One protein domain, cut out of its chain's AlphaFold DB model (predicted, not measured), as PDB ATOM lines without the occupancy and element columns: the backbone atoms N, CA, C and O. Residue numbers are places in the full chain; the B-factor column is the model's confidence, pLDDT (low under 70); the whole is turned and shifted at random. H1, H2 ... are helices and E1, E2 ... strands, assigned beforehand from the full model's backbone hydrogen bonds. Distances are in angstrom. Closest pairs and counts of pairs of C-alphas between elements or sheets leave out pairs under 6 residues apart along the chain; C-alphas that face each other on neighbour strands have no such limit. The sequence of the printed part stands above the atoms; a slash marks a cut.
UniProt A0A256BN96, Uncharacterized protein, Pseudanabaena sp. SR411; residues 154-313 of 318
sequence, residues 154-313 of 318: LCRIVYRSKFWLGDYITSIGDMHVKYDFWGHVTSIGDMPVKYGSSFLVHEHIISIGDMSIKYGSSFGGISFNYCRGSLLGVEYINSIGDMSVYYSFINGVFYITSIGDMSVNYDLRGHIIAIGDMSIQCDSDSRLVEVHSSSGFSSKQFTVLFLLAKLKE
ATOM      1  N   LEU A 154      41.510 -20.617 135.728       79.31
ATOM      2  CA  LEU A 154      41.244 -19.401 134.973       79.31
ATOM      3  C   LEU A 154      41.701 -19.621 133.529       79.31
ATOM      4  O   LEU A 154      42.818 -20.071 133.291       79.31
ATOM      5  N   CYS A 155      40.847 -19.291 132.570       82.69
ATOM      6  CA  CYS A 155      41.168 -19.234 131.154       82.69
ATOM      7  C   CYS A 155      40.969 -17.799 130.677       82.69
ATOM      8  O   CYS A 155      39.871 -17.252 130.764       82.69
ATOM      9  N   ARG A 156      42.043 -17.188 130.178       85.69
ATOM     10  CA  ARG A 156      42.010 -15.841 129.614       85.69
ATOM     11  C   ARG A 156      41.950 -15.912 128.096       85.69
ATOM     12  O   ARG A 156      42.703 -16.667 127.487       85.69
ATOM     13  N   ILE A 157      41.076 -15.122 127.490       83.38
ATOM     14  CA  ILE A 157      40.976 -14.982 126.039       83.38
ATOM     15  C   ILE A 157      41.724 -13.710 125.650       83.38
ATOM     16  O   ILE A 157      41.425 -12.621 126.140       83.38
ATOM     17  N   VAL A 158      42.724 -13.854 124.785       81.56
ATOM     18  CA  VAL A 158      43.575 -12.740 124.362       81.56
ATOM     19  C   VAL A 158      43.202 -12.330 122.951       81.56
ATOM     20  O   VAL A 158      43.354 -13.108 122.009       81.56
ATOM     21  N   TYR A 159      42.780 -11.083 122.795       83.50
ATOM     22  CA  TYR A 159      42.527 -10.469 121.496       83.50
ATOM     23  C   TYR A 159      43.745  -9.665 121.041       83.50
ATOM     24  O   TYR A 159      44.429  -9.038 121.850       83.50
ATOM     25  N   ARG A 160      44.000  -9.641 119.731       78.06
ATOM     26  CA  ARG A 160      44.887  -8.653 119.109       78.06
ATOM     27  C   ARG A 160      44.156  -7.951 117.988       78.06
ATOM     28  O   ARG A 160      43.359  -8.564 117.290       78.06
ATOM     29  N   SER A 161      44.497  -6.686 117.786       73.19
ATOM     30  CA  SER A 161      44.013  -5.922 116.645       73.19
ATOM     31  C   SER A 161      45.017  -5.997 115.496       73.19
ATOM     32  O   SER A 161      46.217  -5.790 115.698       73.19
ATOM     33  N   LYS A 162      44.549  -6.315 114.286       70.69
ATOM     34  CA  LYS A 162      45.324  -6.183 113.043       70.69
ATOM     35  C   LYS A 162      44.619  -5.199 112.123       70.69
ATOM     36  O   LYS A 162      43.417  -5.315 111.899       70.69
ATOM     37  N   PHE A 163      45.397  -4.297 111.522       49.78
ATOM     38  CA  PHE A 163      44.901  -3.182 110.704       49.78
ATOM     39  C   PHE A 163      43.917  -3.598 109.592       49.78
ATOM     40  O   PHE A 163      43.035  -2.823 109.247       49.78
ATOM     41  N   TRP A 164      44.026  -4.822 109.060       61.56
ATOM     42  CA  TRP A 164      43.145  -5.343 108.004       61.56
ATOM     43  C   TRP A 164      42.191  -6.473 108.437       61.56
ATOM     44  O   TRP A 164      41.375  -6.900 107.628       61.56
ATOM     45  N   LEU A 165      42.286  -6.975 109.675       56.00
ATOM     46  CA  LEU A 165      41.499  -8.122 110.171       56.00
ATOM     47  C   LEU A 165      40.543  -7.758 111.315       56.00
ATOM     48  O   LEU A 165      39.720  -8.585 111.694       56.00
ATOM     49  N   GLY A 166      40.643  -6.544 111.863       70.25
ATOM     50  CA  GLY A 166      39.944  -6.187 113.094       70.25
ATOM     51  C   GLY A 166      40.550  -6.888 114.311       70.25
ATOM     52  O   GLY A 166      41.722  -7.286 114.297       70.25
ATOM     53  N   ASP A 167      39.756  -7.007 115.373       75.06
ATOM     54  CA  ASP A 167      40.142  -7.749 116.569       75.06
ATOM     55  C   ASP A 167      39.934  -9.245 116.341       75.06
ATOM     56  O   ASP A 167      38.851  -9.679 115.960       75.06
ATOM     57  N   TYR A 168      40.975 -10.035 116.589       82.00
ATOM     58  CA  TYR A 168      40.938 -11.488 116.457       82.00
ATOM     59  C   TYR A 168      41.495 -12.155 117.712       82.00
ATOM     60  O   TYR A 168      42.456 -11.682 118.328       82.00
ATOM     61  N   ILE A 169      40.898 -13.282 118.093       84.75
ATOM     62  CA  ILE A 169      41.386 -14.116 119.198       84.75
ATOM     63  C   ILE A 169      42.753 -14.708 118.836       84.75
ATOM     64  O   ILE A 169      42.872 -15.427 117.851       84.75
ATOM     65  N   THR A 170      43.773 -14.456 119.647       84.62
ATOM     66  CA  THR A 170      45.134 -15.006 119.495       84.62
ATOM     67  C   THR A 170      45.415 -16.196 120.393       84.62
ATOM     68  O   THR A 170      46.207 -17.067 120.032       84.62
ATOM     69  N   SER A 171      44.754 -16.265 121.544       84.12
ATOM     70  CA  SER A 171      44.813 -17.419 122.429       84.12
ATOM     71  C   SER A 171      43.574 -17.509 123.311       84.12
ATOM     72  O   SER A 171      42.879 -16.517 123.547       84.12
ATOM     73  N   ILE A 172      43.307 -18.720 123.788       80.00
ATOM     74  CA  ILE A 172      42.308 -19.028 124.808       80.00
ATOM     75  C   ILE A 172      43.010 -19.911 125.843       80.00
ATOM     76  O   ILE A 172      43.381 -21.048 125.553       80.00
ATOM     77  N   GLY A 173      43.249 -19.374 127.039       83.38
ATOM     78  CA  GLY A 173      44.170 -19.978 128.002       83.38
ATOM     79  C   GLY A 173      45.553 -20.161 127.372       83.38
ATOM     80  O   GLY A 173      46.055 -19.256 126.704       83.38
ATOM     81  N   ASP A 174      46.114 -21.359 127.518       79.25
ATOM     82  CA  ASP A 174      47.422 -21.727 126.959       79.25
ATOM     83  C   ASP A 174      47.347 -22.178 125.483       79.25
ATOM     84  O   ASP A 174      48.354 -22.540 124.879       79.25
ATOM     85  N   MET A 175      46.154 -22.188 124.875       80.81
ATOM     86  CA  MET A 175      45.969 -22.638 123.495       80.81
ATOM     87  C   MET A 175      46.042 -21.468 122.519       80.81
ATOM     88  O   MET A 175      45.176 -20.590 122.503       80.81
ATOM     89  N   HIS A 176      47.051 -21.488 121.653       85.69
ATOM     90  CA  HIS A 176      47.218 -20.502 120.589       85.69
ATOM     91  C   HIS A 176      46.257 -20.738 119.423       85.69
ATOM     92  O   HIS A 176      46.104 -21.864 118.956       85.69
ATOM     93  N   VAL A 177      45.657 -19.669 118.906       87.31
ATOM     94  CA  VAL A 177      44.803 -19.712 117.714       87.31
ATOM     95  C   VAL A 177      45.631 -19.311 116.499       87.31
ATOM     96  O   VAL A 177      46.154 -18.196 116.431       87.31
ATOM     97  N   LYS A 178      45.761 -20.218 115.528       90.50
ATOM     98  CA  LYS A 178      46.464 -19.961 114.266       90.50
ATOM     99  C   LYS A 178      45.471 -19.607 113.171       90.50
ATOM    100  O   LYS A 178      44.367 -20.145 113.127       90.50
ATOM    101  N   TYR A 179      45.908 -18.739 112.267       89.38
ATOM    102  CA  TYR A 179      45.116 -18.262 111.142       89.38
ATOM    103  C   TYR A 179      45.849 -18.517 109.825       89.38
ATOM    104  O   TYR A 179      47.081 -18.525 109.802       89.38
ATOM    105  N   ASP A 180      45.106 -18.736 108.744       87.31
ATOM    106  CA  ASP A 180      45.654 -18.709 107.390       87.31
ATOM    107  C   ASP A 180      45.815 -17.265 106.887       87.31
ATOM    108  O   ASP A 180      45.554 -16.282 107.589       87.31
ATOM    109  N   PHE A 181      46.269 -17.137 105.642       82.19
ATOM    110  CA  PHE A 181      46.432 -15.847 104.981       82.19
ATOM    111  C   PHE A 181      45.106 -15.084 104.800       82.19
ATOM    112  O   PHE A 181      45.108 -13.854 104.780       82.19
ATOM    113  N   TRP A 182      43.986 -15.800 104.694       80.62
ATOM    114  CA  TRP A 182      42.652 -15.241 104.480       80.62
ATOM    115  C   TRP A 182      41.945 -14.864 105.786       80.62
ATOM    116  O   TRP A 182      40.876 -14.263 105.750       80.62
ATOM    117  N   GLY A 183      42.552 -15.161 106.940       82.56
ATOM    118  CA  GLY A 183      41.966 -14.896 108.249       82.56
ATOM    119  C   GLY A 183      41.068 -16.016 108.765       82.56
ATOM    120  O   GLY A 183      40.387 -15.826 109.773       82.56
ATOM    121  N   HIS A 184      41.071 -17.186 108.129       85.38
ATOM    122  CA  HIS A 184      40.397 -18.366 108.652       85.38
ATOM    123  C   HIS A 184      41.232 -19.007 109.745       85.38
ATOM    124  O   HIS A 184      42.457 -19.057 109.674       85.38
ATOM    125  N   VAL A 185      40.564 -19.532 110.764       88.31
ATOM    126  CA  VAL A 185      41.231 -20.198 111.880       88.31
ATOM    127  C   VAL A 185      41.674 -21.572 111.397       88.31
ATOM    128  O   VAL A 185      40.837 -22.392 111.055       88.31
ATOM    129  N   THR A 186      42.972 -21.854 111.370       90.38
ATOM    130  CA  THR A 186      43.499 -23.145 110.894       90.38
ATOM    131  C   THR A 186      43.642 -24.167 112.012       90.38
ATOM    132  O   THR A 186      43.512 -25.370 111.784       90.38
ATOM    133  N   SER A 187      43.924 -23.709 113.231       91.56
ATOM    134  CA  SER A 187      44.048 -24.571 114.408       91.56
ATOM    135  C   SER A 187      43.905 -23.780 115.701       91.56
ATOM    136  O   SER A 187      44.113 -22.564 115.729       91.56
ATOM    137  N   ILE A 188      43.561 -24.491 116.772       88.19
ATOM    138  CA  ILE A 188      43.529 -23.966 118.132       88.19
ATOM    139  C   ILE A 188      44.291 -24.929 119.045       88.19
ATOM    140  O   ILE A 188      43.860 -26.060 119.264       88.19
ATOM    141  N   GLY A 189      45.451 -24.506 119.545       88.44
ATOM    142  CA  GLY A 189      46.442 -25.425 120.103       88.44
ATOM    143  C   GLY A 189      46.798 -26.496 119.068       88.44
ATOM    144  O   GLY A 189      47.107 -26.175 117.918       88.44
ATOM    145  N   ASP A 190      46.666 -27.761 119.459       88.12
ATOM    146  CA  ASP A 190      46.880 -28.920 118.581       88.12
ATOM    147  C   ASP A 190      45.611 -29.367 117.836       88.12
ATOM    148  O   ASP A 190      45.629 -30.355 117.105       88.12
ATOM    149  N   MET A 191      44.487 -28.664 118.012       90.88
ATOM    150  CA  MET A 191      43.209 -29.028 117.400       90.88
ATOM    151  C   MET A 191      43.078 -28.381 116.015       90.88
ATOM    152  O   MET A 191      42.899 -27.162 115.933       90.88
ATOM    153  N   PRO A 192      43.137 -29.149 114.910       92.44
ATOM    154  CA  PRO A 192      42.925 -28.600 113.574       92.44
ATOM    155  C   PRO A 192      41.478 -28.141 113.392       92.44
ATOM    156  O   PRO A 192      40.543 -28.792 113.858       92.44
ATOM    157  N   VAL A 193      41.282 -27.052 112.661       91.38
ATOM    158  CA  VAL A 193      39.955 -26.541 112.309       91.38
ATOM    159  C   VAL A 193      39.685 -26.845 110.839       91.38
ATOM    160  O   VAL A 193      40.539 -26.614 109.985       91.38
ATOM    161  N   LYS A 194      38.506 -27.398 110.537       91.38
ATOM    162  CA  LYS A 194      38.081 -27.668 109.155       91.38
ATOM    163  C   LYS A 194      36.838 -26.873 108.823       91.38
ATOM    164  O   LYS A 194      35.919 -26.762 109.639       91.38
ATOM    165  N   TYR A 195      36.808 -26.403 107.586       86.75
ATOM    166  CA  TYR A 195      35.684 -25.695 107.008       86.75
ATOM    167  C   TYR A 195      34.958 -26.581 106.007       86.75
ATOM    168  O   TYR A 195      35.557 -27.445 105.364       86.75
ATOM    169  N   GLY A 196      33.654 -26.375 105.913       81.50
ATOM    170  CA  GLY A 196      32.802 -26.973 104.903       81.50
ATOM    171  C   GLY A 196      31.920 -25.914 104.273       81.50
ATOM    172  O   GLY A 196      31.682 -24.852 104.852       81.50
ATOM    173  N   SER A 197      31.435 -26.223 103.080       70.94
ATOM    174  CA  SER A 197      30.405 -25.449 102.407       70.94
ATOM    175  C   SER A 197      29.054 -26.131 102.603       70.94
ATOM    176  O   SER A 197      28.933 -27.356 102.517       70.94
ATOM    177  N   SER A 198      28.025 -25.338 102.888       64.19
ATOM    178  CA  SER A 198      26.632 -25.780 102.820       64.19
ATOM    179  C   SER A 198      25.954 -25.145 101.616       64.19
ATOM    180  O   SER A 198      26.453 -24.210 100.994       64.19
ATOM    181  N   PHE A 199      24.771 -25.656 101.282       55.97
ATOM    182  CA  PHE A 199      23.950 -25.112 100.203       55.97
ATOM    183  C   PHE A 199      23.573 -23.632 100.421       55.97
ATOM    184  O   PHE A 199      23.268 -22.933  99.459       55.97
ATOM    185  N   LEU A 200      23.584 -23.153 101.674       56.06
ATOM    186  CA  LEU A 200      23.140 -21.809 102.052       56.06
ATOM    187  C   LEU A 200      24.287 -20.875 102.478       56.06
ATOM    188  O   LEU A 200      24.126 -19.658 102.382       56.06
ATOM    189  N   VAL A 201      25.436 -21.404 102.916       57.72
ATOM    190  CA  VAL A 201      26.566 -20.614 103.436       57.72
ATOM    191  C   VAL A 201      27.872 -21.067 102.783       57.72
ATOM    192  O   VAL A 201      28.169 -22.260 102.721       57.72
ATOM    193  N   HIS A 202      28.658 -20.100 102.297       58.41
ATOM    194  CA  HIS A 202      29.827 -20.377 101.459       58.41
ATOM    195  C   HIS A 202      30.949 -21.090 102.228       58.41
ATOM    196  O   HIS A 202      31.515 -22.025 101.671       58.41
ATOM    197  N   GLU A 203      31.207 -20.750 103.498       72.12
ATOM    198  CA  GLU A 203      32.177 -21.453 104.353       72.12
ATOM    199  C   GLU A 203      31.800 -21.322 105.840       72.12
ATOM    200  O   GLU A 203      31.547 -20.223 106.335       72.12
ATOM    201  N   HIS A 204      31.766 -22.437 106.573       80.62
ATOM    202  CA  HIS A 204      31.581 -22.462 108.028       80.62
ATOM    203  C   HIS A 204      32.442 -23.554 108.672       80.62
ATOM    204  O   HIS A 204      32.856 -24.508 108.012       80.62
ATOM    205  N   ILE A 205      32.714 -23.428 109.973       85.12
ATOM    206  CA  ILE A 205      33.511 -24.414 110.711       85.12
ATOM    207  C   ILE A 205      32.684 -25.691 110.895       85.12
ATOM    208  O   ILE A 205      31.705 -25.699 111.631       85.12
ATOM    209  N   ILE A 206      33.102 -26.786 110.265       87.94
ATOM    210  CA  ILE A 206      32.449 -28.102 110.394       87.94
ATOM    211  C   ILE A 206      33.125 -29.000 111.424       87.94
ATOM    212  O   ILE A 206      32.548 -30.004 111.839       87.94
ATOM    213  N   SER A 207      34.352 -28.680 111.841       90.25
ATOM    214  CA  SER A 207      35.009 -29.404 112.928       90.25
ATOM    215  C   SER A 207      36.143 -28.624 113.574       90.25
ATOM    216  O   SER A 207      36.860 -27.894 112.888       90.25
ATOM    217  N   ILE A 208      36.358 -28.873 114.865       89.50
ATOM    218  CA  ILE A 208      37.509 -28.407 115.646       89.50
ATOM    219  C   ILE A 208      38.088 -29.620 116.381       89.50
ATOM    220  O   ILE A 208      37.419 -30.212 117.228       89.50
ATOM    221  N   GLY A 209      39.311 -30.019 116.036       91.19
ATOM    222  CA  GLY A 209      39.888 -31.285 116.484       91.19
ATOM    223  C   GLY A 209      38.991 -32.461 116.097       91.19
ATOM    224  O   GLY A 209      38.562 -32.573 114.947       91.19
ATOM    225  N   ASP A 210      38.657 -33.290 117.083       88.38
ATOM    226  CA  ASP A 210      37.774 -34.450 116.912       88.38
ATOM    227  C   ASP A 210      36.279 -34.107 117.048       88.38
ATOM    228  O   ASP A 210      35.414 -34.974 116.916       88.38
ATOM    229  N   MET A 211      35.936 -32.842 117.311       88.00
ATOM    230  CA  MET A 211      34.545 -32.413 117.441       88.00
ATOM    231  C   MET A 211      33.970 -31.978 116.101       88.00
ATOM    232  O   MET A 211      34.360 -30.951 115.550       88.00
ATOM    233  N   SER A 212      32.978 -32.725 115.613       89.62
ATOM    234  CA  SER A 212      32.174 -32.348 114.448       89.62
ATOM    235  C   SER A 212      31.070 -31.361 114.820       89.62
ATOM    236  O   SER A 212      30.333 -31.605 115.770       89.62
ATOM    237  N   ILE A 213      30.868 -30.313 114.035       85.25
ATOM    238  CA  ILE A 213      29.774 -29.357 114.204       85.25
ATOM    239  C   ILE A 213      28.742 -29.643 113.119       85.25
ATOM    240  O   ILE A 213      29.073 -29.710 111.936       85.25
ATOM    241  N   LYS A 214      27.488 -29.853 113.525       86.69
ATOM    242  CA  LYS A 214      26.380 -30.093 112.596       86.69
ATOM    243  C   LYS A 214      25.429 -28.920 112.628       86.69
ATOM    244  O   LYS A 214      25.012 -28.477 113.698       86.69
ATOM    245  N   TYR A 215      25.040 -28.493 111.440       81.56
ATOM    246  CA  TYR A 215      24.096 -27.412 111.239       81.56
ATOM    247  C   TYR A 215      22.729 -27.977 110.855       81.56
ATOM    248  O   TYR A 215      22.627 -28.981 110.147       81.56
ATOM    249  N   GLY A 216      21.676 -27.364 111.382       71.38
ATOM    250  CA  GLY A 216      20.297 -27.598 110.985       71.38
ATOM    251  C   GLY A 216      19.844 -26.544 109.992       71.38
ATOM    252  O   GLY A 216      20.182 -25.372 110.136       71.38
ATOM    253  N   SER A 217      19.051 -26.954 109.008       62.22
ATOM    254  CA  SER A 217      18.350 -26.054 108.098       62.22
ATOM    255  C   SER A 217      16.878 -25.969 108.506       62.22
ATOM    256  O   SER A 217      16.187 -26.983 108.592       62.22
ATOM    257  N   SER A 218      16.386 -24.756 108.767       54.91
ATOM    258  CA  SER A 218      14.953 -24.505 108.976       54.91
ATOM    259  C   SER A 218      14.393 -23.654 107.838       54.91
ATOM    260  O   SER A 218      14.858 -22.541 107.583       54.91
ATOM    261  N   PHE A 219      13.346 -24.154 107.176       41.94
ATOM    262  CA  PHE A 219      12.474 -23.343 106.326       41.94
ATOM    263  C   PHE A 219      11.464 -22.616 107.222       41.94
ATOM    264  O   PHE A 219      10.599 -23.249 107.820       41.94
ATOM    265  N   GLY A 220      11.576 -21.286 107.319       37.09
ATOM    266  CA  GLY A 220      10.560 -20.444 107.966       37.09
ATOM    267  C   GLY A 220      10.883 -19.903 109.363       37.09
ATOM    268  O   GLY A 220       9.955 -19.523 110.070       37.09
ATOM    269  N   GLY A 221      12.154 -19.806 109.772       33.16
ATOM    270  CA  GLY A 221      12.470 -19.186 111.061       33.16
ATOM    271  C   GLY A 221      13.949 -18.934 111.359       33.16
ATOM    272  O   GLY A 221      14.620 -19.820 111.860       33.16
ATOM    273  N   ILE A 222      14.359 -17.678 111.136       49.03
ATOM    274  CA  ILE A 222      15.090 -16.795 112.073       49.03
ATOM    275  C   ILE A 222      16.600 -16.990 112.285       49.03
ATOM    276  O   ILE A 222      17.124 -18.085 112.420       49.03
ATOM    277  N   SER A 223      17.253 -15.821 112.305       37.47
ATOM    278  CA  SER A 223      18.673 -15.514 112.224       37.47
ATOM    279  C   SER A 223      19.468 -15.798 113.505       37.47
ATOM    280  O   SER A 223      19.092 -15.382 114.598       37.47
ATOM    281  N   PHE A 224      20.680 -16.336 113.337       38.78
ATOM    282  CA  PHE A 224      21.837 -15.736 113.999       38.78
ATOM    283  C   PHE A 224      22.124 -14.434 113.242       38.78
ATOM    284  O   PHE A 224      22.690 -14.440 112.156       38.78
ATOM    285  N   ASN A 225      21.566 -13.323 113.710       36.81
ATOM    286  CA  ASN A 225      21.636 -12.005 113.066       36.81
ATOM    287  C   ASN A 225      23.102 -11.695 112.631       36.81
ATOM    288  O   ASN A 225      23.954 -11.577 113.501       36.81
ATOM    289  N   TYR A 226      23.516 -11.542 111.361       39.38
ATOM    290  CA  TYR A 226      22.958 -10.762 110.248       39.38
ATOM    291  C   TYR A 226      23.494 -11.236 108.867       39.38
ATOM    292  O   TYR A 226      24.588 -10.852 108.466       39.38
ATOM    293  N   CYS A 227      22.657 -11.880 108.051       31.12
ATOM    294  CA  CYS A 227      22.510 -11.466 106.650       31.12
ATOM    295  C   CYS A 227      21.163 -10.752 106.558       31.12
ATOM    296  O   CYS A 227      20.127 -11.358 106.287       31.12
ATOM    297  N   ARG A 228      21.146  -9.443 106.831       32.94
ATOM    298  CA  ARG A 228      19.993  -8.608 106.485       32.94
ATOM    299  C   ARG A 228      19.981  -8.487 104.962       32.94
ATOM    300  O   ARG A 228      20.614  -7.591 104.422       32.94
ATOM    301  N   GLY A 229      19.332  -9.431 104.282       31.94
ATOM    302  CA  GLY A 229      19.234  -9.387 102.824       31.94
ATOM    303  C   GLY A 229      18.773 -10.636 102.076       31.94
ATOM    304  O   GLY A 229      18.676 -10.544 100.859       31.94
ATOM    305  N   SER A 230      18.471 -11.775 102.712       33.22
ATOM    306  CA  SER A 230      17.984 -12.935 101.951       33.22
ATOM    307  C   SER A 230      16.801 -13.626 102.616       33.22
ATOM    308  O   SER A 230      16.833 -13.959 103.795       33.22
ATOM    309  N   LEU A 231      15.754 -13.847 101.822       37.31
ATOM    310  CA  LEU A 231      14.538 -14.605 102.134       37.31
ATOM    311  C   LEU A 231      14.786 -16.133 102.187       37.31
ATOM    312  O   LEU A 231      13.848 -16.920 102.073       37.31
ATOM    313  N   LEU A 232      16.045 -16.561 102.303       39.59
ATOM    314  CA  LEU A 232      16.489 -17.951 102.208       39.59
ATOM    315  C   LEU A 232      17.055 -18.396 103.564       39.59
ATOM    316  O   LEU A 232      17.664 -17.595 104.266       39.59
ATOM    317  N   GLY A 233      16.751 -19.640 103.945       46.66
ATOM    318  CA  GLY A 233      16.783 -20.169 105.313       46.66
ATOM    319  C   GLY A 233      18.042 -19.899 106.141       46.66
ATOM    320  O   GLY A 233      19.133 -19.679 105.623       46.66
ATOM    321  N   VAL A 234      17.867 -19.942 107.462       54.34
ATOM    322  CA  VAL A 234      18.942 -19.730 108.434       54.34
ATOM    323  C   VAL A 234      19.477 -21.080 108.894       54.34
ATOM    324  O   VAL A 234      18.701 -21.986 109.210       54.34
ATOM    325  N   GLU A 235      20.803 -21.200 108.936       61.28
ATOM    326  CA  GLU A 235      21.486 -22.343 109.531       61.28
ATOM    327  C   GLU A 235      21.752 -22.086 111.013       61.28
ATOM    328  O   GLU A 235      22.326 -21.060 111.386       61.28
ATOM    329  N   TYR A 236      21.329 -23.026 111.859       74.06
ATOM    330  CA  TYR A 236      21.606 -23.014 113.293       74.06
ATOM    331  C   TYR A 236      22.494 -24.190 113.687       74.06
ATOM    332  O   TYR A 236      22.468 -25.234 113.035       74.06
ATOM    333  N   ILE A 237      23.294 -24.051 114.747       81.75
ATOM    334  CA  ILE A 237      24.107 -25.170 115.235       81.75
ATOM    335  C   ILE A 237      23.159 -26.157 115.916       81.75
ATOM    336  O   ILE A 237      22.547 -25.821 116.924       81.75
ATOM    337  N   ASN A 238      23.039 -27.362 115.369       85.00
ATOM    338  CA  ASN A 238      22.231 -28.444 115.930       85.00
ATOM    339  C   ASN A 238      23.005 -29.237 116.981       85.00
ATOM    340  O   ASN A 238      22.449 -29.652 117.998       85.00
ATOM    341  N   SER A 239      24.289 -29.480 116.724       85.88
ATOM    342  CA  SER A 239      25.135 -30.238 117.640       85.88
ATOM    343  C   SER A 239      26.612 -29.901 117.492       85.88
ATOM    344  O   SER A 239      27.080 -29.599 116.393       85.88
ATOM    345  N   ILE A 240      27.350 -30.049 118.590       86.50
ATOM    346  CA  ILE A 240      28.807 -29.923 118.676       86.50
ATOM    347  C   ILE A 240      29.341 -31.235 119.259       86.50
ATOM    348  O   ILE A 240      29.104 -31.558 120.419       86.50
ATOM    349  N   GLY A 241      30.033 -32.024 118.445       89.25
ATOM    350  CA  GLY A 241      30.368 -33.410 118.756       89.25
ATOM    351  C   GLY A 241      29.105 -34.241 119.003       89.25
ATOM    352  O   GLY A 241      28.237 -34.350 118.137       89.25
ATOM    353  N   ASP A 242      29.017 -34.810 120.200       88.56
ATOM    354  CA  ASP A 242      27.875 -35.558 120.734       88.56
ATOM    355  C   ASP A 242      26.880 -34.682 121.521       88.56
ATOM    356  O   ASP A 242      25.853 -35.178 121.977       88.56
ATOM    357  N   MET A 243      27.154 -33.382 121.673       90.75
ATOM    358  CA  MET A 243      26.320 -32.457 122.438       90.75
ATOM    359  C   MET A 243      25.270 -31.806 121.537       90.75
ATOM    360  O   MET A 243      25.611 -31.094 120.592       90.75
ATOM    361  N   SER A 244      23.989 -32.009 121.838       90.56
ATOM    362  CA  SER A 244      22.887 -31.284 121.192       90.56
ATOM    363  C   SER A 244      22.804 -29.842 121.688       90.56
ATOM    364  O   SER A 244      23.037 -29.582 122.865       90.56
ATOM    365  N   VAL A 245      22.451 -28.904 120.811       85.38
ATOM    366  CA  VAL A 245      22.233 -27.500 121.179       85.38
ATOM    367  C   VAL A 245      20.738 -27.215 121.222       85.38
ATOM    368  O   VAL A 245      20.021 -27.474 120.255       85.38
ATOM    369  N   TYR A 246      20.273 -26.664 122.337       86.25
ATOM    370  CA  TYR A 246      18.873 -26.315 122.546       86.25
ATOM    371  C   TYR A 246      18.690 -24.806 122.576       86.25
ATOM    372  O   TYR A 246      19.515 -24.072 123.122       86.25
ATOM    373  N   TYR A 247      17.569 -24.356 122.020       85.06
ATOM    374  CA  TYR A 247      17.231 -22.946 121.910       85.06
ATOM    375  C   TYR A 247      15.855 -22.664 122.510       85.06
ATOM    376  O   TYR A 247      14.958 -23.507 122.469       85.06
ATOM    377  N   SER A 248      15.675 -21.449 123.015       79.06
ATOM    378  CA  SER A 248      14.381 -20.894 123.406       79.06
ATOM    379  C   SER A 248      14.128 -19.599 122.652       79.06
ATOM    380  O   SER A 248      15.053 -18.822 122.425       79.06
ATOM    381  N   PHE A 249      12.875 -19.365 122.274       77.38
ATOM    382  CA  PHE A 249      12.442 -18.150 121.598       77.38
ATOM    383  C   PHE A 249      11.691 -17.254 122.579       77.38
ATOM    384  O   PHE A 249      10.582 -17.578 123.005       77.38
ATOM    385  N   ILE A 250      12.297 -16.126 122.941       70.31
ATOM    386  CA  ILE A 250      11.746 -15.181 123.915       70.31
ATOM    387  C   ILE A 250      11.758 -13.794 123.277       70.31
ATOM    388  O   ILE A 250      12.794 -13.324 122.816       70.31
ATOM    389  N   ASN A 251      10.599 -13.130 123.238       74.19
ATOM    390  CA  ASN A 251      10.445 -11.758 122.732       74.19
ATOM    391  C   ASN A 251      11.029 -11.516 121.326       74.19
ATOM    392  O   ASN A 251      11.570 -10.447 121.052       74.19
ATOM    393  N   GLY A 252      10.930 -12.495 120.423       68.06
ATOM    394  CA  GLY A 252      11.458 -12.344 119.064       68.06
ATOM    395  C   GLY A 252      12.926 -12.747 118.893       68.06
ATOM    396  O   GLY A 252      13.439 -12.648 117.780       68.06
ATOM    397  N   VAL A 253      13.597 -13.203 119.956       67.12
ATOM    398  CA  VAL A 253      15.030 -13.531 119.961       67.12
ATOM    399  C   VAL A 253      15.242 -14.980 120.398       67.12
ATOM    400  O   VAL A 253      14.624 -15.445 121.356       67.12
ATOM    401  N   PHE A 254      16.119 -15.699 119.692       72.12
ATOM    402  CA  PHE A 254      16.556 -17.033 120.101       72.12
ATOM    403  C   PHE A 254      17.740 -16.946 121.061       72.12
ATOM    404  O   PHE A 254      18.744 -16.301 120.769       72.12
ATOM    405  N   TYR A 255      17.629 -17.659 122.174       77.00
ATOM    406  CA  TYR A 255      18.687 -17.847 123.156       77.00
ATOM    407  C   TYR A 255      19.076 -19.317 123.179       77.00
ATOM    408  O   TYR A 255      18.197 -20.178 123.198       77.00
ATOM    409  N   ILE A 256      20.374 -19.610 123.199       84.69
ATOM    410  CA  ILE A 256      20.851 -20.965 123.472       84.69
ATOM    411  C   ILE A 256      20.553 -21.230 124.942       84.69
ATOM    412  O   ILE A 256      21.044 -20.510 125.797       84.69
ATOM    413  N   THR A 257      19.744 -22.230 125.261       85.56
ATOM    414  CA  THR A 257      19.433 -22.566 126.659       85.56
ATOM    415  C   THR A 257      20.381 -23.611 127.216       85.56
ATOM    416  O   THR A 257      20.664 -23.616 128.414       85.56
ATOM    417  N   SER A 258      20.885 -24.502 126.362       88.12
ATOM    418  CA  SER A 258      21.858 -25.520 126.757       88.12
ATOM    419  C   SER A 258      22.628 -26.085 125.569       88.12
ATOM    420  O   SER A 258      22.173 -26.038 124.424       88.12
ATOM    421  N   ILE A 259      23.810 -26.620 125.866       88.50
ATOM    422  CA  ILE A 259      24.673 -27.355 124.944       88.50
ATOM    423  C   ILE A 259      25.073 -28.652 125.649       88.50
ATOM    424  O   ILE A 259      25.857 -28.631 126.594       88.50
ATOM    425  N   GLY A 260      24.512 -29.778 125.215       90.44
ATOM    426  CA  GLY A 260      24.622 -31.040 125.938       90.44
ATOM    427  C   GLY A 260      23.992 -30.921 127.326       90.44
ATOM    428  O   GLY A 260      22.830 -30.550 127.457       90.44
ATOM    429  N   ASP A 261      24.775 -31.220 128.356       88.81
ATOM    430  CA  ASP A 261      24.423 -31.094 129.772       88.81
ATOM    431  C   ASP A 261      24.747 -29.710 130.369       88.81
ATOM    432  O   ASP A 261      24.421 -29.434 131.524       88.81
ATOM    433  N   MET A 262      25.351 -28.809 129.590       90.62
ATOM    434  CA  MET A 262      25.731 -27.476 130.049       90.62
ATOM    435  C   MET A 262      24.601 -26.472 129.816       90.62
ATOM    436  O   MET A 262      24.284 -26.131 128.675       90.62
ATOM    437  N   SER A 263      24.023 -25.939 130.892       89.94
ATOM    438  CA  SER A 263      23.075 -24.819 130.825       89.94
ATOM    439  C   SER A 263      23.779 -23.516 130.457       89.94
ATOM    440  O   SER A 263      24.846 -23.237 130.998       89.94
ATOM    441  N   VAL A 264      23.167 -22.683 129.619       86.50
ATOM    442  CA  VAL A 264      23.696 -21.359 129.259       86.50
ATOM    443  C   VAL A 264      22.875 -20.277 129.954       86.50
ATOM    444  O   VAL A 264      21.657 -20.209 129.793       86.50
ATOM    445  N   ASN A 265      23.551 -19.420 130.718       85.88
ATOM    446  CA  ASN A 265      22.932 -18.342 131.483       85.88
ATOM    447  C   ASN A 265      23.300 -16.977 130.907       85.88
ATOM    448  O   ASN A 265      24.442 -16.754 130.496       85.88
ATOM    449  N   TYR A 266      22.342 -16.052 130.957       84.25
ATOM    450  CA  TYR A 266      22.481 -14.696 130.438       84.25
ATOM    451  C   TYR A 266      22.248 -13.639 131.522       84.25
ATOM    452  O   TYR A 266      21.474 -13.862 132.453       84.25
ATOM    453  N   ASP A 267      22.890 -12.479 131.388       80.25
ATOM    454  CA  ASP A 267      22.549 -11.286 132.163       80.25
ATOM    455  C   ASP A 267      21.267 -10.609 131.642       80.25
ATOM    456  O   ASP A 267      20.687 -10.983 130.619       80.25
ATOM    457  N   LEU A 268      20.837  -9.548 132.331       75.62
ATOM    458  CA  LEU A 268      19.662  -8.750 131.952       75.62
ATOM    459  C   LEU A 268      19.808  -8.028 130.601       75.62
ATOM    460  O   LEU A 268      18.823  -7.522 130.067       75.62
ATOM    461  N   ARG A 269      21.027  -7.942 130.059       73.06
ATOM    462  CA  ARG A 269      21.338  -7.312 128.771       73.06
ATOM    463  C   ARG A 269      21.456  -8.355 127.651       73.06
ATOM    464  O   ARG A 269      21.658  -7.980 126.501       73.06
ATOM    465  N   GLY A 270      21.276  -9.642 127.963       74.31
ATOM    466  CA  GLY A 270      21.350 -10.747 127.012       74.31
ATOM    467  C   GLY A 270      22.772 -11.237 126.730       74.31
ATOM    468  O   GLY A 270      22.985 -11.925 125.732       74.31
ATOM    469  N   HIS A 271      23.752 -10.908 127.571       78.44
ATOM    470  CA  HIS A 271      25.114 -11.428 127.459       78.44
ATOM    471  C   HIS A 271      25.256 -12.749 128.198       78.44
ATOM    472  O   HIS A 271      24.754 -12.889 129.306       78.44
ATOM    473  N   ILE A 272      25.991 -13.696 127.618       82.00
ATOM    474  CA  ILE A 272      26.323 -14.955 128.289       82.00
ATOM    475  C   ILE A 272      27.220 -14.659 129.497       82.00
ATOM    476  O   ILE A 272      28.278 -14.052 129.338       82.00
ATOM    477  N   ILE A 273      26.802 -15.118 130.676       84.25
ATOM    478  CA  ILE A 273      27.541 -14.981 131.944       84.25
ATOM    479  C   ILE A 273      27.986 -16.320 132.525       84.25
ATOM    480  O   ILE A 273      28.887 -16.350 133.361       84.25
ATOM    481  N   ALA A 274      27.388 -17.433 132.094       87.50
ATOM    482  CA  ALA A 274      27.851 -18.760 132.478       87.50
ATOM    483  C   ALA A 274      27.425 -19.841 131.481       87.50
ATOM    484  O   ALA A 274      26.400 -19.708 130.808       87.50
ATOM    485  N   ILE A 275      28.203 -20.923 131.424       87.75
ATOM    486  CA  ILE A 275      27.916 -22.136 130.651       87.75
ATOM    487  C   ILE A 275      28.313 -23.349 131.495       87.75
ATOM    488  O   ILE A 275      29.494 -23.553 131.766       87.75
ATOM    489  N   GLY A 276      27.346 -24.166 131.904       89.12
ATOM    490  CA  GLY A 276      27.593 -25.251 132.854       89.12
ATOM    491  C   GLY A 276      28.209 -24.707 134.147       89.12
ATOM    492  O   GLY A 276      27.629 -23.834 134.789       89.12
ATOM    493  N   ASP A 277      29.396 -25.194 134.507       87.06
ATOM    494  CA  ASP A 277      30.166 -24.738 135.670       87.06
ATOM    495  C   ASP A 277      31.170 -23.610 135.359       87.06
ATOM    496  O   ASP A 277      31.943 -23.206 136.232       87.06
ATOM    497  N   MET A 278      31.172 -23.104 134.121       89.31
ATOM    498  CA  MET A 278      32.056 -22.031 133.681       89.31
ATOM    499  C   MET A 278      31.398 -20.672 133.900       89.31
ATOM    500  O   MET A 278      30.368 -20.377 133.297       89.31
ATOM    501  N   SER A 279      32.020 -19.823 134.714       89.12
ATOM    502  CA  SER A 279      31.660 -18.413 134.866       89.12
ATOM    503  C   SER A 279      32.414 -17.573 133.846       89.12
ATOM    504  O   SER A 279      33.618 -17.742 133.682       89.12
ATOM    505  N   ILE A 280      31.728 -16.644 133.193       88.00
ATOM    506  CA  ILE A 280      32.250 -15.862 132.074       88.00
ATOM    507  C   ILE A 280      32.246 -14.378 132.432       88.00
ATOM    508  O   ILE A 280      31.229 -13.835 132.859       88.00
ATOM    509  N   GLN A 281      33.369 -13.710 132.185       86.12
ATOM    510  CA  GLN A 281      33.491 -12.261 132.243       86.12
ATOM    511  C   GLN A 281      33.644 -11.688 130.838       86.12
ATOM    512  O   GLN A 281      34.434 -12.178 130.023       86.12
ATOM    513  N   CYS A 282      32.891 -10.624 130.573       82.56
ATOM    514  CA  CYS A 282      33.009  -9.848 129.349       82.56
ATOM    515  C   CYS A 282      33.599  -8.463 129.635       82.56
ATOM    516  O   CYS A 282      33.397  -7.922 130.722       82.56
ATOM    517  N   ASP A 283      34.267  -7.867 128.649       80.44
ATOM    518  CA  ASP A 283      34.643  -6.451 128.703       80.44
ATOM    519  C   ASP A 283      33.469  -5.514 128.357       80.44
ATOM    520  O   ASP A 283      32.331  -5.939 128.136       80.44
ATOM    521  N   SER A 284      33.752  -4.209 128.311       76.31
ATOM    522  CA  SER A 284      32.789  -3.166 127.941       76.31
ATOM    523  C   SER A 284      32.210  -3.331 126.535       76.31
ATOM    524  O   SER A 284      31.076  -2.914 126.301       76.31
ATOM    525  N   ASP A 285      32.951  -3.975 125.632       74.75
ATOM    526  CA  ASP A 285      32.535  -4.272 124.258       74.75
ATOM    527  C   ASP A 285      31.804  -5.619 124.172       74.75
ATOM    528  O   ASP A 285      31.479  -6.114 123.093       74.75
ATOM    529  N   SER A 286      31.501  -6.216 125.328       73.38
ATOM    530  CA  SER A 286      30.854  -7.514 125.461       73.38
ATOM    531  C   SER A 286      31.674  -8.673 124.881       73.38
ATOM    532  O   SER A 286      31.114  -9.745 124.643       73.38
ATOM    533  N   ARG A 287      32.985  -8.513 124.676       78.81
ATOM    534  CA  ARG A 287      33.884  -9.604 124.272       78.81
ATOM    535  C   ARG A 287      34.203 -10.472 125.481       78.81
ATOM    536  O   ARG A 287      34.319  -9.959 126.588       78.81
ATOM    537  N   LEU A 288      34.334 -11.780 125.280       81.88
ATOM    538  CA  LEU A 288      34.655 -12.727 126.352       81.88
ATOM    539  C   LEU A 288      36.132 -12.571 126.719       81.88
ATOM    540  O   LEU A 288      36.969 -12.860 125.879       81.88
ATOM    541  N   VAL A 289      36.469 -12.145 127.935       83.62
ATOM    542  CA  VAL A 289      37.877 -11.903 128.322       83.62
ATOM    543  C   VAL A 289      38.396 -12.958 129.283       83.62
ATOM    544  O   VAL A 289      39.536 -13.401 129.155       83.62
ATOM    545  N   GLU A 290      37.564 -13.398 130.224       85.75
ATOM    546  CA  GLU A 290      37.965 -14.372 131.236       85.75
ATOM    547  C   GLU A 290      36.873 -15.403 131.464       85.75
ATOM    548  O   GLU A 290      35.680 -15.097 131.469       85.75
ATOM    549  N   VAL A 291      37.299 -16.642 131.676       85.94
ATOM    550  CA  VAL A 291      36.427 -17.757 132.008       85.94
ATOM    551  C   VAL A 291      37.013 -18.491 133.197       85.94
ATOM    552  O   VAL A 291      38.181 -18.868 133.197       85.94
ATOM    553  N   HIS A 292      36.201 -18.718 134.216       87.19
ATOM    554  CA  HIS A 292      36.581 -19.468 135.403       87.19
ATOM    555  C   HIS A 292      35.817 -20.778 135.410       87.19
ATOM    556  O   HIS A 292      34.590 -20.761 135.382       87.19
ATOM    557  N   SER A 293      36.528 -21.899 135.487       85.88
ATOM    558  CA  SER A 293      35.907 -23.210 135.654       85.88
ATOM    559  C   SER A 293      36.282 -23.829 136.995       85.88
ATOM    560  O   SER A 293      37.448 -23.805 137.410       85.88
ATOM    561  N   SER A 294      35.285 -24.410 137.665       80.88
ATOM    562  CA  SER A 294      35.475 -25.144 138.918       80.88
ATOM    563  C   SER A 294      36.041 -26.550 138.691       80.88
ATOM    564  O   SER A 294      36.789 -27.058 139.526       80.88
ATOM    565  N   SER A 295      35.725 -27.157 137.543       80.75
ATOM    566  CA  SER A 295      36.175 -28.496 137.142       80.75
ATOM    567  C   SER A 295      37.353 -28.482 136.158       80.75
ATOM    568  O   SER A 295      37.980 -29.514 135.911       80.75
ATOM    569  N   GLY A 296      37.703 -27.304 135.636       79.62
ATOM    570  CA  GLY A 296      38.672 -27.129 134.558       79.62
ATOM    571  C   GLY A 296      38.028 -27.083 133.174       79.62
ATOM    572  O   GLY A 296      36.810 -27.059 133.043       79.62
ATOM    573  N   PHE A 297      38.857 -27.032 132.132       78.44
ATOM    574  CA  PHE A 297      38.385 -26.981 130.748       78.44
ATOM    575  C   PHE A 297      38.634 -28.317 130.066       78.44
ATOM    576  O   PHE A 297      39.775 -28.702 129.810       78.44
ATOM    577  N   SER A 298      37.556 -29.030 129.764       82.25
ATOM    578  CA  SER A 298      37.591 -30.110 128.787       82.25
ATOM    579  C   SER A 298      37.709 -29.538 127.372       82.25
ATOM    580  O   SER A 298      37.297 -28.410 127.099       82.25
ATOM    581  N   SER A 299      38.212 -30.350 126.440       73.88
ATOM    582  CA  SER A 299      38.242 -29.992 125.016       73.88
ATOM    583  C   SER A 299      36.839 -29.600 124.507       73.88
ATOM    584  O   SER A 299      36.697 -28.609 123.794       73.88
ATOM    585  N   LYS A 300      35.780 -30.277 124.977       79.56
ATOM    586  CA  LYS A 300      34.378 -29.953 124.657       79.56
ATOM    587  C   LYS A 300      33.969 -28.548 125.096       79.56
ATOM    588  O   LYS A 300      33.488 -27.764 124.281       79.56
ATOM    589  N   GLN A 301      34.194 -28.228 126.368       80.62
ATOM    590  CA  GLN A 301      33.914 -26.904 126.933       80.62
ATOM    591  C   GLN A 301      34.679 -25.802 126.193       80.62
ATOM    592  O   GLN A 301      34.130 -24.740 125.913       80.62
ATOM    593  N   PHE A 302      35.925 -26.083 125.818       79.94
ATOM    594  CA  PHE A 302      36.766 -25.160 125.075       79.94
ATOM    595  C   PHE A 302      36.234 -24.875 123.661       79.94
ATOM    596  O   PHE A 302      36.114 -23.718 123.268       79.94
ATOM    597  N   THR A 303      35.868 -25.911 122.902       79.81
ATOM    598  CA  THR A 303      35.286 -25.748 121.560       79.81
ATOM    599  C   THR A 303      33.994 -24.945 121.607       79.81
ATOM    600  O   THR A 303      33.788 -24.055 120.783       79.81
ATOM    601  N   VAL A 304      33.143 -25.212 122.600       81.25
ATOM    602  CA  VAL A 304      31.923 -24.432 122.837       81.25
ATOM    603  C   VAL A 304      32.261 -22.965 123.104       81.25
ATOM    604  O   VAL A 304      31.677 -22.079 122.478       81.25
ATOM    605  N   LEU A 305      33.232 -22.700 123.979       80.12
ATOM    606  CA  LEU A 305      33.660 -21.345 124.311       80.12
ATOM    607  C   LEU A 305      34.204 -20.597 123.087       80.12
ATOM    608  O   LEU A 305      33.807 -19.459 122.846       80.12
ATOM    609  N   PHE A 306      35.061 -21.238 122.290       79.44
ATOM    610  CA  PHE A 306      35.608 -20.655 121.066       79.44
ATOM    611  C   PHE A 306      34.506 -20.315 120.055       79.44
ATOM    612  O   PHE A 306      34.484 -19.207 119.521       79.44
ATOM    613  N   LEU A 307      33.569 -21.239 119.812       80.75
ATOM    614  CA  LEU A 307      32.461 -21.004 118.884       80.75
ATOM    615  C   LEU A 307      31.589 -19.834 119.342       80.75
ATOM    616  O   LEU A 307      31.227 -18.989 118.529       80.75
ATOM    617  N   LEU A 308      31.304 -19.730 120.640       74.38
ATOM    618  CA  LEU A 308      30.542 -18.610 121.192       74.38
ATOM    619  C   LEU A 308      31.314 -17.287 121.136       74.38
ATOM    620  O   LEU A 308      30.720 -16.255 120.827       74.38
ATOM    621  N   ALA A 309      32.628 -17.313 121.378       70.69
ATOM    622  CA  ALA A 309      33.492 -16.147 121.225       70.69
ATOM    623  C   ALA A 309      33.478 -15.637 119.780       70.69
ATOM    624  O   ALA A 309      33.276 -14.444 119.556       70.69
ATOM    625  N   LYS A 310      33.604 -16.545 118.803       71.06
ATOM    626  CA  LYS A 310      33.545 -16.224 117.370       71.06
ATOM    627  C   LYS A 310      32.173 -15.743 116.916       71.06
ATOM    628  O   LYS A 310      32.099 -14.790 116.150       71.06
ATOM    629  N   LEU A 311      31.086 -16.320 117.428       66.44
ATOM    630  CA  LEU A 311      29.728 -15.841 117.138       66.44
ATOM    631  C   LEU A 311      29.497 -14.394 117.607       66.44
ATOM    632  O   LEU A 311      28.647 -13.700 117.051       66.44
ATOM    633  N   LYS A 312      30.245 -13.932 118.619       61.09
ATOM    634  CA  LYS A 312      30.121 -12.588 119.196       61.09
ATOM    635  C   LYS A 312      31.141 -11.577 118.655       61.09
ATOM    636  O   LYS A 312      30.969 -10.388 118.904       61.09
ATOM    637  N   GLU A 313      32.151 -12.017 117.898       52.59
ATOM    638  CA  GLU A 313      33.285 -11.233 117.356       52.59
ATOM    639  C   GLU A 313      32.874 -10.277 116.210       52.59
ATOM    640  O   GLU A 313      33.570 -10.100 115.218       52.59
TER     641      GLU A 313
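This is residues 154 to 313 of the 318 residues of an uncharacterized protein of Pseudanabaena sp. SR411 (UniProt A0A256BN96). Picture a closed barrel of fourteen antiparallel strands, E1 to E14, each beside the next in chain order and E14 back beside E1, wrapped round one helix, H1, in its middle. The ring is gathered at the end with turns such as residues 209 to 210 and 241 to 242; toward the other end hairpins such as E1 with E2 and E9 with E10 splay apart. The printed part has 160 residues, with the fourteen named strands first and H1 last; the class is mostly strand. It is compact, with a radius of gyration of the C-alphas of 15.6 A, and rounded, with spans of 41 by 37 by 32 A.

Start at the first printed residue and walk round the ring: E1, residues 154 to 162; E2, 166 to 172; E3, 175 to 179; E4, 185 to 188; E5, 191 to 196; E6, 204 to 208; E7, 211 to 218; E8, 234 to 240; E9, 243 to 250; E10, 253 to 259; E11, 262 to 266; E12, 272 to 275; E13, 278 to 282; E14, 288 to 293. They form a meander, each strand the antiparallel neighbour of the one before. The pairing is staggered: E1 pairs with E14 over residues 154 to 156 and with E2 over 157 to 162. In the hairpin E1 and E2, at 151 degrees, look for N 160 and O 168, 2.9 A apart. In the hairpin E7 and E8, at 148 degrees, N 216 and O 236 are 2.8 A apart. E14 and E1 close the barrel at 163 degrees, with N 155 and O 291 2.8 A apart; these three N and O pairs are within hydrogen-bond range. The sheet curls round H1, residues 299 to 312. Its closest C-alphas to E14 are those of Leu 288 and Ala 309, 6.3 A; to E6, those of Ile 208 and Thr 303, 6.9 A. In H1 every O i to N i+4 pair is within hydrogen-bond range.

Find C-alpha 154 at (41.244, -19.401, 134.973); from there E1 runs 25.9 A to C-alpha 162. Farther on, E7 covers 22.8 A and E9 22.7 A. H1 begins at C-alpha 299, (38.242, -29.992, 125.016), and runs 20.1 A to C-alpha 312, (30.121, -12.588, 119.196).

The two C-alphas farthest apart, those of Leu 231 and Ser 294, are 43.6 A apart. The printed part has no cut. The link E7 to E8, residues 219 to 233, is long; E5 to E6 is short but not tight, and the other links are tight. The mean pLDDT of the printed part is 76.2; look for values under 70 at residues 163 to 165, 198 to 202, 217 to 235, 252 to 253 and 311 to 313.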